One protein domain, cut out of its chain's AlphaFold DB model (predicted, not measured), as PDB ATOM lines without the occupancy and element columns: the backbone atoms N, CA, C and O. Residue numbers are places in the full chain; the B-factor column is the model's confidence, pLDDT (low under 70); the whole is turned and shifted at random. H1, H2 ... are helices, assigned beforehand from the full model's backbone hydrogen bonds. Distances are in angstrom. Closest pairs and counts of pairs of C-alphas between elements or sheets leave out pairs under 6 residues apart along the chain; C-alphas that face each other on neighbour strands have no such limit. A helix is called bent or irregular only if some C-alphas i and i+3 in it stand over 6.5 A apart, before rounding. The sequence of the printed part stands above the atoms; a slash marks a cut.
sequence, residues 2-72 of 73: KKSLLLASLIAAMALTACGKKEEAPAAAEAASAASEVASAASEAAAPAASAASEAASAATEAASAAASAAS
ATOM      1  N   LYS A   2     509.593 198.149 363.293       59.09
ATOM      2  CA  LYS A   2     509.929 196.772 362.843       59.09
ATOM      3  C   LYS A   2     508.761 195.979 362.224       59.09
ATOM      4  O   LYS A   2     508.968 195.141 361.360       59.09
ATOM      5  N   LYS A   3     507.528 196.280 362.643       70.94
ATOM      6  CA  LYS A   3     506.302 195.586 362.205       70.94
ATOM      7  C   LYS A   3     505.956 195.870 360.733       70.94
ATOM      8  O   LYS A   3     505.508 194.978 360.028       70.94
ATOM      9  N   SER A   4     506.234 197.088 360.263       74.88
ATOM     10  CA  SER A   4     505.997 197.501 358.872       74.88
ATOM     11  C   SER A   4     506.947 196.812 357.890       74.88
ATOM     12  O   SER A   4     506.546 196.492 356.778       74.88
ATOM     13  N   LEU A   5     508.185 196.532 358.312       78.19
ATOM     14  CA  LEU A   5     509.169 195.834 357.482       78.19
ATOM     15  C   LEU A   5     508.798 194.352 357.313       78.19
ATOM     16  O   LEU A   5     508.914 193.809 356.219       78.19
ATOM     17  N   LEU A   6     508.269 193.712 358.363       79.00
ATOM     18  CA  LEU A   6     507.808 192.323 358.262       79.00
ATOM     19  C   LEU A   6     506.581 192.181 357.358       79.00
ATOM     20  O   LEU A   6     506.538 191.267 356.540       79.00
ATOM     21  N   LEU A   7     505.627 193.113 357.447       77.12
ATOM     22  CA  LEU A   7     504.468 193.138 356.551       77.12
ATOM     23  C   LEU A   7     504.887 193.349 355.089       77.12
ATOM     24  O   LEU A   7     504.411 192.639 354.209       77.12
ATOM     25  N   ALA A   8     505.829 194.264 354.838       74.31
ATOM     26  CA  ALA A   8     506.358 194.510 353.498       74.31
ATOM     27  C   ALA A   8     507.106 193.292 352.925       74.31
ATOM     28  O   ALA A   8     506.903 192.946 351.764       74.31
ATOM     29  N   SER A   9     507.920 192.607 353.736       79.06
ATOM     30  CA  SER A   9     508.629 191.388 353.321       79.06
ATOM     31  C   SER A   9     507.661 190.249 352.977       79.06
ATOM     32  O   SER A   9     507.828 189.566 351.966       79.06
ATOM     33  N   LEU A  10     506.591 190.089 353.761       79.69
ATOM     34  CA  LEU A  10     505.575 189.064 353.518       79.69
ATOM     35  C   LEU A  10     504.790 189.318 352.220       79.69
ATOM     36  O   LEU A  10     504.560 188.394 351.442       79.69
ATOM     37  N   ILE A  11     504.433 190.576 351.951       80.56
ATOM     38  CA  ILE A  11     503.756 190.979 350.709       80.56
ATOM     39  C   ILE A  11     504.678 190.811 349.495       80.56
ATOM     40  O   ILE A  11     504.234 190.325 348.456       80.56
ATOM     41  N   ALA A  12     505.966 191.136 349.626       77.12
ATOM     42  CA  ALA A  12     506.946 190.925 348.563       77.12
ATOM     43  C   ALA A  12     507.137 189.431 348.235       77.12
ATOM     44  O   ALA A  12     507.186 189.063 347.062       77.12
ATOM     45  N   ALA A  13     507.174 188.560 349.248       74.12
ATOM     46  CA  ALA A  13     507.233 187.113 349.045       74.12
ATOM     47  C   ALA A  13     505.975 186.575 348.335       74.12
ATOM     48  O   ALA A  13     506.082 185.745 347.432       74.12
ATOM     49  N   MET A  14     504.793 187.098 348.685       69.75
ATOM     50  CA  MET A  14     503.530 186.766 348.014       69.75
ATOM     51  C   MET A  14     503.466 187.268 346.560       69.75
ATOM     52  O   MET A  14     502.943 186.582 345.684       69.75
ATOM     53  N   ALA A  15     504.051 188.427 346.262       70.56
ATOM     54  CA  ALA A  15     504.132 188.931 344.891       70.56
ATOM     55  C   ALA A  15     505.106 188.114 344.024       70.56
ATOM     56  O   ALA A  15     504.842 187.890 342.844       70.56
ATOM     57  N   LEU A  16     506.211 187.622 344.596       63.03
ATOM     58  CA  LEU A  16     507.184 186.808 343.866       63.03
ATOM     59  C   LEU A  16     506.644 185.407 343.536       63.03
ATOM     60  O   LEU A  16     506.849 184.929 342.423       63.03
ATOM     61  N   THR A  17     505.896 184.780 344.453       62.62
ATOM     62  CA  THR A  17     505.195 183.513 344.155       62.62
ATOM     63  C   THR A  17     504.096 183.700 343.100       62.62
ATOM     64  O   THR A  17     503.874 182.813 342.279       62.62
ATOM     65  N   ALA A  18     503.475 184.884 343.032       56.81
ATOM     66  CA  ALA A  18     502.481 185.207 342.010       56.81
ATOM     67  C   ALA A  18     503.094 185.538 340.631       56.81
ATOM     68  O   ALA A  18     502.505 185.200 339.605       56.81
ATOM     69  N   CYS A  19     504.275 186.164 340.575       56.19
ATOM     70  CA  CYS A  19     504.930 186.539 339.312       56.19
ATOM     71  C   CYS A  19     505.919 185.491 338.759       56.19
ATOM     72  O   CYS A  19     506.319 185.601 337.602       56.19
ATOM     73  N   GLY A  20     506.301 184.463 339.525       54.94
ATOM     74  CA  GLY A  20     507.299 183.455 339.127       54.94
ATOM     75  C   GLY A  20     506.840 182.380 338.126       54.94
ATOM     76  O   GLY A  20     507.585 181.439 337.869       54.94
ATOM     77  N   LYS A  21     505.629 182.470 337.563       54.25
ATOM     78  CA  LYS A  21     505.016 181.414 336.733       54.25
ATOM     79  C   LYS A  21     504.723 181.894 335.305       54.25
ATOM     80  O   LYS A  21     503.560 181.960 334.911       54.25
ATOM     81  N   LYS A  22     505.746 182.288 334.533       52.94
ATOM     82  CA  LYS A  22     505.515 182.807 333.167       52.94
ATOM     83  C   LYS A  22     506.504 182.401 332.070       52.94
ATOM     84  O   LYS A  22     506.472 183.009 331.008       52.94
ATOM     85  N   GLU A  23     507.303 181.356 332.249       57.41
ATOM     86  CA  GLU A  23     508.075 180.793 331.133       57.41
ATOM     87  C   GLU A  23     507.653 179.335 330.878       57.41
ATOM     88  O   GLU A  23     507.617 178.527 331.803       57.41
ATOM     89  N   GLU A  24     507.355 179.052 329.608       46.97
ATOM     90  CA  GLU A  24     507.190 177.746 328.947       46.97
ATOM     91  C   GLU A  24     505.759 177.203 328.704       46.97
ATOM     92  O   GLU A  24     504.917 177.043 329.586       46.97
ATOM     93  N   ALA A  25     505.482 176.958 327.417       55.72
ATOM     94  CA  ALA A  25     504.207 177.212 326.748       55.72
ATOM     95  C   ALA A  25     503.311 176.006 326.353       55.72
ATOM     96  O   ALA A  25     502.244 176.270 325.804       55.72
ATOM     97  N   PRO A  26     503.609 174.717 326.626       51.34
ATOM     98  CA  PRO A  26     502.597 173.656 326.491       51.34
ATOM     99  C   PRO A  26     502.177 173.015 327.825       51.34
ATOM    100  O   PRO A  26     501.056 172.528 327.938       51.34
ATOM    101  N   ALA A  27     503.004 173.100 328.875       51.72
ATOM    102  CA  ALA A  27     502.644 172.667 330.232       51.72
ATOM    103  C   ALA A  27     501.615 173.599 330.904       51.72
ATOM    104  O   ALA A  27     501.053 173.266 331.944       51.72
ATOM    105  N   ALA A  28     501.353 174.766 330.307       53.44
ATOM    106  CA  ALA A  28     500.462 175.794 330.829       53.44
ATOM    107  C   ALA A  28     498.999 175.338 330.955       53.44
ATOM    108  O   ALA A  28     498.312 175.820 331.845       53.44
ATOM    109  N   ALA A  29     498.519 174.410 330.120       56.88
ATOM    110  CA  ALA A  29     497.135 173.931 330.195       56.88
ATOM    111  C   ALA A  29     496.911 172.990 331.394       56.88
ATOM    112  O   ALA A  29     496.001 173.211 332.192       56.88
ATOM    113  N   GLU A  30     497.786 171.997 331.583       57.16
ATOM    114  CA  GLU A  30     497.725 171.110 332.755       57.16
ATOM    115  C   GLU A  30     498.101 171.853 334.042       57.16
ATOM    116  O   GLU A  30     497.451 171.690 335.075       57.16
ATOM    117  N   ALA A  31     499.082 172.758 333.975       59.97
ATOM    118  CA  ALA A  31     499.439 173.611 335.100       59.97
ATOM    119  C   ALA A  31     498.338 174.620 335.450       59.97
ATOM    120  O   ALA A  31     498.218 174.960 336.622       59.97
ATOM    121  N   ALA A  32     497.535 175.094 334.490       62.84
ATOM    122  CA  ALA A  32     496.386 175.955 334.768       62.84
ATOM    123  C   ALA A  32     495.264 175.183 335.468       62.84
ATOM    124  O   ALA A  32     494.691 175.702 336.424       62.84
ATOM    125  N   SER A  33     494.989 173.938 335.057       68.12
ATOM    126  CA  SER A  33     493.989 173.105 335.737       68.12
ATOM    127  C   SER A  33     494.435 172.767 337.162       68.12
ATOM    128  O   SER A  33     493.688 173.000 338.110       68.12
ATOM    129  N   ALA A  34     495.691 172.344 337.335       69.12
ATOM    130  CA  ALA A  34     496.257 172.084 338.656       69.12
ATOM    131  C   ALA A  34     496.337 173.361 339.516       69.12
ATOM    132  O   ALA A  34     496.070 173.322 340.712       69.12
ATOM    133  N   ALA A  35     496.654 174.518 338.926       69.75
ATOM    134  CA  ALA A  35     496.651 175.793 339.642       69.75
ATOM    135  C   ALA A  35     495.240 176.218 340.065       69.75
ATOM    136  O   ALA A  35     495.090 176.783 341.144       69.75
ATOM    137  N   SER A  36     494.214 175.932 339.259       73.06
ATOM    138  CA  SER A  36     492.820 176.210 339.613       73.06
ATOM    139  C   SER A  36     492.355 175.350 340.788       73.06
ATOM    140  O   SER A  36     491.702 175.865 341.694       73.06
ATOM    141  N   GLU A  37     492.718 174.065 340.821       73.31
ATOM    142  CA  GLU A  37     492.399 173.189 341.956       73.31
ATOM    143  C   GLU A  37     493.130 173.619 343.232       73.31
ATOM    144  O   GLU A  37     492.519 173.721 344.295       73.31
ATOM    145  N   VAL A  38     494.416 173.965 343.123       76.81
ATOM    146  CA  VAL A  38     495.203 174.475 344.256       76.81
ATOM    147  C   VAL A  38     494.667 175.826 344.743       76.81
ATOM    148  O   VAL A  38     494.611 176.055 345.949       76.81
ATOM    149  N   ALA A  39     494.227 176.708 343.844       76.06
ATOM    150  CA  ALA A  39     493.612 177.982 344.209       76.06
ATOM    151  C   ALA A  39     492.259 177.787 344.905       76.06
ATOM    152  O   ALA A  39     491.987 178.454 345.902       76.06
ATOM    153  N   SER A  40     491.434 176.847 344.431       75.62
ATOM    154  CA  SER A  40     490.160 176.511 345.074       75.62
ATOM    155  C   SER A  40     490.379 175.931 346.471       75.62
ATOM    156  O   SER A  40     489.767 176.398 347.429       75.62
ATOM    157  N   ALA A  41     491.311 174.985 346.617       73.50
ATOM    158  CA  ALA A  41     491.671 174.403 347.908       73.50
ATOM    159  C   ALA A  41     492.266 175.444 348.873       73.50
ATOM    160  O   ALA A  41     491.951 175.447 350.063       73.50
ATOM    161  N   ALA A  42     493.090 176.369 348.370       72.50
ATOM    162  CA  ALA A  42     493.622 177.470 349.166       72.50
ATOM    163  C   ALA A  42     492.519 178.437 349.625       72.50
ATOM    164  O   ALA A  42     492.546 178.886 350.767       72.50
ATOM    165  N   SER A  43     491.540 178.734 348.767       74.44
ATOM    166  CA  SER A  43     490.408 179.604 349.102       74.44
ATOM    167  C   SER A  43     489.486 178.959 350.148       74.44
ATOM    168  O   SER A  43     489.094 179.605 351.121       74.44
ATOM    169  N   GLU A  44     489.219 177.659 350.008       79.06
ATOM    170  CA  GLU A  44     488.427 176.884 350.968       79.06
ATOM    171  C   GLU A  44     489.117 176.782 352.336       79.06
ATOM    172  O   GLU A  44     488.457 176.868 353.366       79.06
ATOM    173  N   ALA A  45     490.450 176.689 352.371       72.88
ATOM    174  CA  ALA A  45     491.225 176.742 353.612       72.88
ATOM    175  C   ALA A  45     491.353 178.168 354.188       72.88
ATOM    176  O   ALA A  45     491.481 178.343 355.402       72.88
ATOM    177  N   ALA A  46     491.298 179.202 353.344       77.00
ATOM    178  CA  ALA A  46     491.386 180.596 353.770       77.00
ATOM    179  C   ALA A  46     490.112 181.082 354.477       77.00
ATOM    180  O   ALA A  46     490.209 181.881 355.407       77.00
ATOM    181  N   ALA A  47     488.931 180.589 354.095       79.81
ATOM    182  CA  ALA A  47     487.660 180.953 354.726       79.81
ATOM    183  C   ALA A  47     487.586 180.629 356.241       79.81
ATOM    184  O   ALA A  47     487.312 181.545 357.026       79.81
ATOM    185  N   PRO A  48     487.879 179.396 356.710       82.31
ATOM    186  CA  PRO A  48     487.905 179.094 358.139       82.31
ATOM    187  C   PRO A  48     489.060 179.806 358.853       82.31
ATOM    188  O   PRO A  48     488.895 180.216 359.999       82.31
ATOM    189  N   ALA A  49     490.199 180.027 358.184       78.06
ATOM    190  CA  ALA A  49     491.311 180.789 358.750       78.06
ATOM    191  C   ALA A  49     490.947 182.268 358.980       78.06
ATOM    192  O   ALA A  49     491.287 182.832 360.019       78.06
ATOM    193  N   ALA A  50     490.215 182.886 358.049       82.38
ATOM    194  CA  ALA A  50     489.719 184.251 358.184       82.38
ATOM    195  C   ALA A  50     488.674 184.363 359.304       82.38
ATOM    196  O   ALA A  50     488.753 185.275 360.125       82.38
ATOM    197  N   SER A  51     487.744 183.406 359.391       86.94
ATOM    198  CA  SER A  51     486.759 183.358 360.478       86.94
ATOM    199  C   SER A  51     487.429 183.188 361.846       86.94
ATOM    200  O   SER A  51     487.125 183.945 362.766       86.94
ATOM    201  N   ALA A  52     488.403 182.279 361.970       85.38
ATOM    202  CA  ALA A  52     489.171 182.094 363.200       85.38
ATOM    203  C   ALA A  52     489.984 183.345 363.580       85.38
ATOM    204  O   ALA A  52     490.085 183.685 364.758       85.38
ATOM    205  N   ALA A  53     490.535 184.062 362.595       85.75
ATOM    206  CA  ALA A  53     491.239 185.318 362.831       85.75
ATOM    207  C   ALA A  53     490.299 186.428 363.337       85.75
ATOM    208  O   ALA A  53     490.677 187.170 364.244       85.75
ATOM    209  N   SER A  54     489.077 186.528 362.800       90.62
ATOM    210  CA  SER A  54     488.061 187.471 363.287       90.62
ATOM    211  C   SER A  54     487.619 187.164 364.718       90.62
ATOM    212  O   SER A  54     487.557 188.080 365.536       90.62
ATOM    213  N   GLU A  55     487.384 185.893 365.049       91.69
ATOM    214  CA  GLU A  55     487.042 185.469 366.415       91.69
ATOM    215  C   GLU A  55     488.173 185.793 367.402       91.69
ATOM    216  O   GLU A  55     487.942 186.376 368.464       91.69
ATOM    217  N   ALA A  56     489.423 185.498 367.028       86.94
ATOM    218  CA  ALA A  56     490.590 185.824 367.843       86.94
ATOM    219  C   ALA A  56     490.759 187.342 368.041       86.94
ATOM    220  O   ALA A  56     491.136 187.785 369.127       86.94
ATOM    221  N   ALA A  57     490.463 188.146 367.015       89.56
ATOM    222  CA  ALA A  57     490.496 189.601 367.113       89.56
ATOM    223  C   ALA A  57     489.418 190.136 368.070       89.56
ATOM    224  O   ALA A  57     489.742 190.942 368.942       89.56
ATOM    225  N   SER A  58     488.176 189.649 367.969       92.62
ATOM    226  CA  SER A  58     487.095 190.008 368.899       92.62
ATOM    227  C   SER A  58     487.443 189.648 370.343       92.62
ATOM    228  O   SER A  58     487.308 190.489 371.232       92.62
ATOM    229  N   ALA A  59     487.970 188.442 370.581       91.19
ATOM    230  CA  ALA A  59     488.399 188.011 371.911       91.19
ATOM    231  C   ALA A  59     489.525 188.895 372.479       91.19
ATOM    232  O   ALA A  59     489.514 189.243 373.660       91.19
ATOM    233  N   ALA A  60     490.480 189.308 371.639       90.25
ATOM    234  CA  ALA A  60     491.547 190.217 372.046       90.25
ATOM    235  C   ALA A  60     491.020 191.618 372.412       90.25
ATOM    236  O   ALA A  60     491.520 192.228 373.360       90.25
ATOM    237  N   THR A  61     490.013 192.130 371.697       94.12
ATOM    238  CA  THR A  61     489.371 193.415 372.016       94.12
ATOM    239  C   THR A  61     488.601 193.357 373.334       94.12
ATOM    240  O   THR A  61     488.742 194.268 374.148       94.12
ATOM    241  N   GLU A  62     487.847 192.286 373.579       93.38
ATOM    242  CA  GLU A  62     487.142 192.065 374.850       93.38
ATOM    243  C   GLU A  62     488.125 192.013 376.030       93.38
ATOM    244  O   GLU A  62     487.985 192.749 377.007       93.38
ATOM    245  N   ALA A  63     489.205 191.235 375.895       89.56
ATOM    246  CA  ALA A  63     490.249 191.152 376.914       89.56
ATOM    247  C   ALA A  63     490.911 192.515 377.192       89.56
ATOM    248  O   ALA A  63     491.198 192.848 378.345       89.56
ATOM    249  N   ALA A  64     491.128 193.328 376.154       91.50
ATOM    250  CA  ALA A  64     491.669 194.675 376.303       91.50
ATOM    251  C   ALA A  64     490.695 195.623 377.029       91.50
ATOM    252  O   ALA A  64     491.125 196.373 377.907       91.50
ATOM    253  N   SER A  65     489.395 195.572 376.715       92.62
ATOM    254  CA  SER A  65     488.360 196.363 377.399       92.62
ATOM    255  C   SER A  65     488.212 195.985 378.873       92.62
ATOM    256  O   SER A  65     488.112 196.869 379.730       92.62
ATOM    257  N   ALA A  66     488.254 194.689 379.190       92.44
ATOM    258  CA  ALA A  66     488.221 194.205 380.568       92.44
ATOM    259  C   ALA A  66     489.438 194.701 381.367       92.44
ATOM    260  O   ALA A  66     489.286 195.217 382.476       92.44
ATOM    261  N   ALA A  67     490.639 194.626 380.784       88.06
ATOM    262  CA  ALA A  67     491.856 195.144 381.403       88.06
ATOM    263  C   ALA A  67     491.808 196.669 381.616       88.06
ATOM    264  O   ALA A  67     492.242 197.159 382.658       88.06
ATOM    265  N   ALA A  68     491.248 197.422 380.665       92.94
ATOM    266  CA  ALA A  68     491.081 198.868 380.788       92.94
ATOM    267  C   ALA A  68     490.087 199.249 381.898       92.94
ATOM    268  O   ALA A  68     490.358 200.166 382.671       92.94
ATOM    269  N   SER A  69     488.969 198.523 382.021       90.25
ATOM    270  CA  SER A  69     488.004 198.739 383.110       90.25
ATOM    271  C   SER A  69     488.603 198.417 384.478       90.25
ATOM    272  O   SER A  69     488.400 199.178 385.419       90.25
ATOM    273  N   ALA A  70     489.392 197.342 384.583       87.69
ATOM    274  CA  ALA A  70     490.088 196.977 385.818       87.69
ATOM    275  C   ALA A  70     491.161 197.999 386.234       87.69
ATOM    276  O   ALA A  70     491.430 198.147 387.417       87.69
ATOM    277  N   ALA A  71     491.767 198.709 385.280       85.31
ATOM    278  CA  ALA A  71     492.736 199.769 385.564       85.31
ATOM    279  C   ALA A  71     492.086 201.112 385.953       85.31
ATOM    280  O   ALA A  71     492.782 202.006 386.428       85.31
ATOM    281  N   SER A  72     490.780 201.275 385.710       85.31
ATOM    282  CA  SER A  72     490.030 202.509 385.979       85.31
ATOM    283  C   SER A  72     489.186 202.452 387.263       85.31
ATOM    284  O   SER A  72     488.498 203.432 387.561       85.31
TER     285      SER A  72
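What this domain is: This is residues 2 to 72 of the 73 residues of an uncharacterized protein of Aquabacterium sp (UniProt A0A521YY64). One very long, gently curved helix, H2, makes the length of this model, and a shorter helix, H1, folds back along its first part as the short arm of an open, flat U. The loop of residues 20 to 27 closes one end of the U, and the space between the two arms is empty. The printed part has 71 residues with two named helices, H1 then H2 along the chain, and no named strand; the class is all helix. It is extended, with a radius of gyration of the C-alphas of 19.8 A, and spans 67 by 28 by 6 A.

Where its parts are: H2, the longest helix, holds residues 28 to 71 and measures 60.3 A from first to last C-alpha. It begins at C-alpha 28, at (500.462, 175.794, 330.829), and ends at C-alpha 71, at (492.736, 199.769, 385.564). H2 is neither bent nor irregular, but only just: C-alphas 45 and 48 are 6.1 A apart. H1 holds residues 2 to 19, 26.1 A long, with C-alpha 2 at (509.929, 196.772, 362.843).

How they stand to each other: H2 and H1 are apart, with no C-alpha of the one within 8 A of the other. A short link of 8 residues joins H1 to H2. Residues 32 to 72, of which 32 to 71 belong to H2, stand free, and so do residues 2 to 20, of which 2 to 19 belong to H1. In H1 every O i to N i+4 pair is within hydrogen-bond range; in H2 it is 39 of 40.

The domain as a whole: The two C-alphas farthest apart are those of Pro 26 and Ser 72, at 67.3 A. The printed part has no cut and no long link. The mean pLDDT of the printed part is 75.0; residue 2, residue 14 and residues 16 to 35 are under 70.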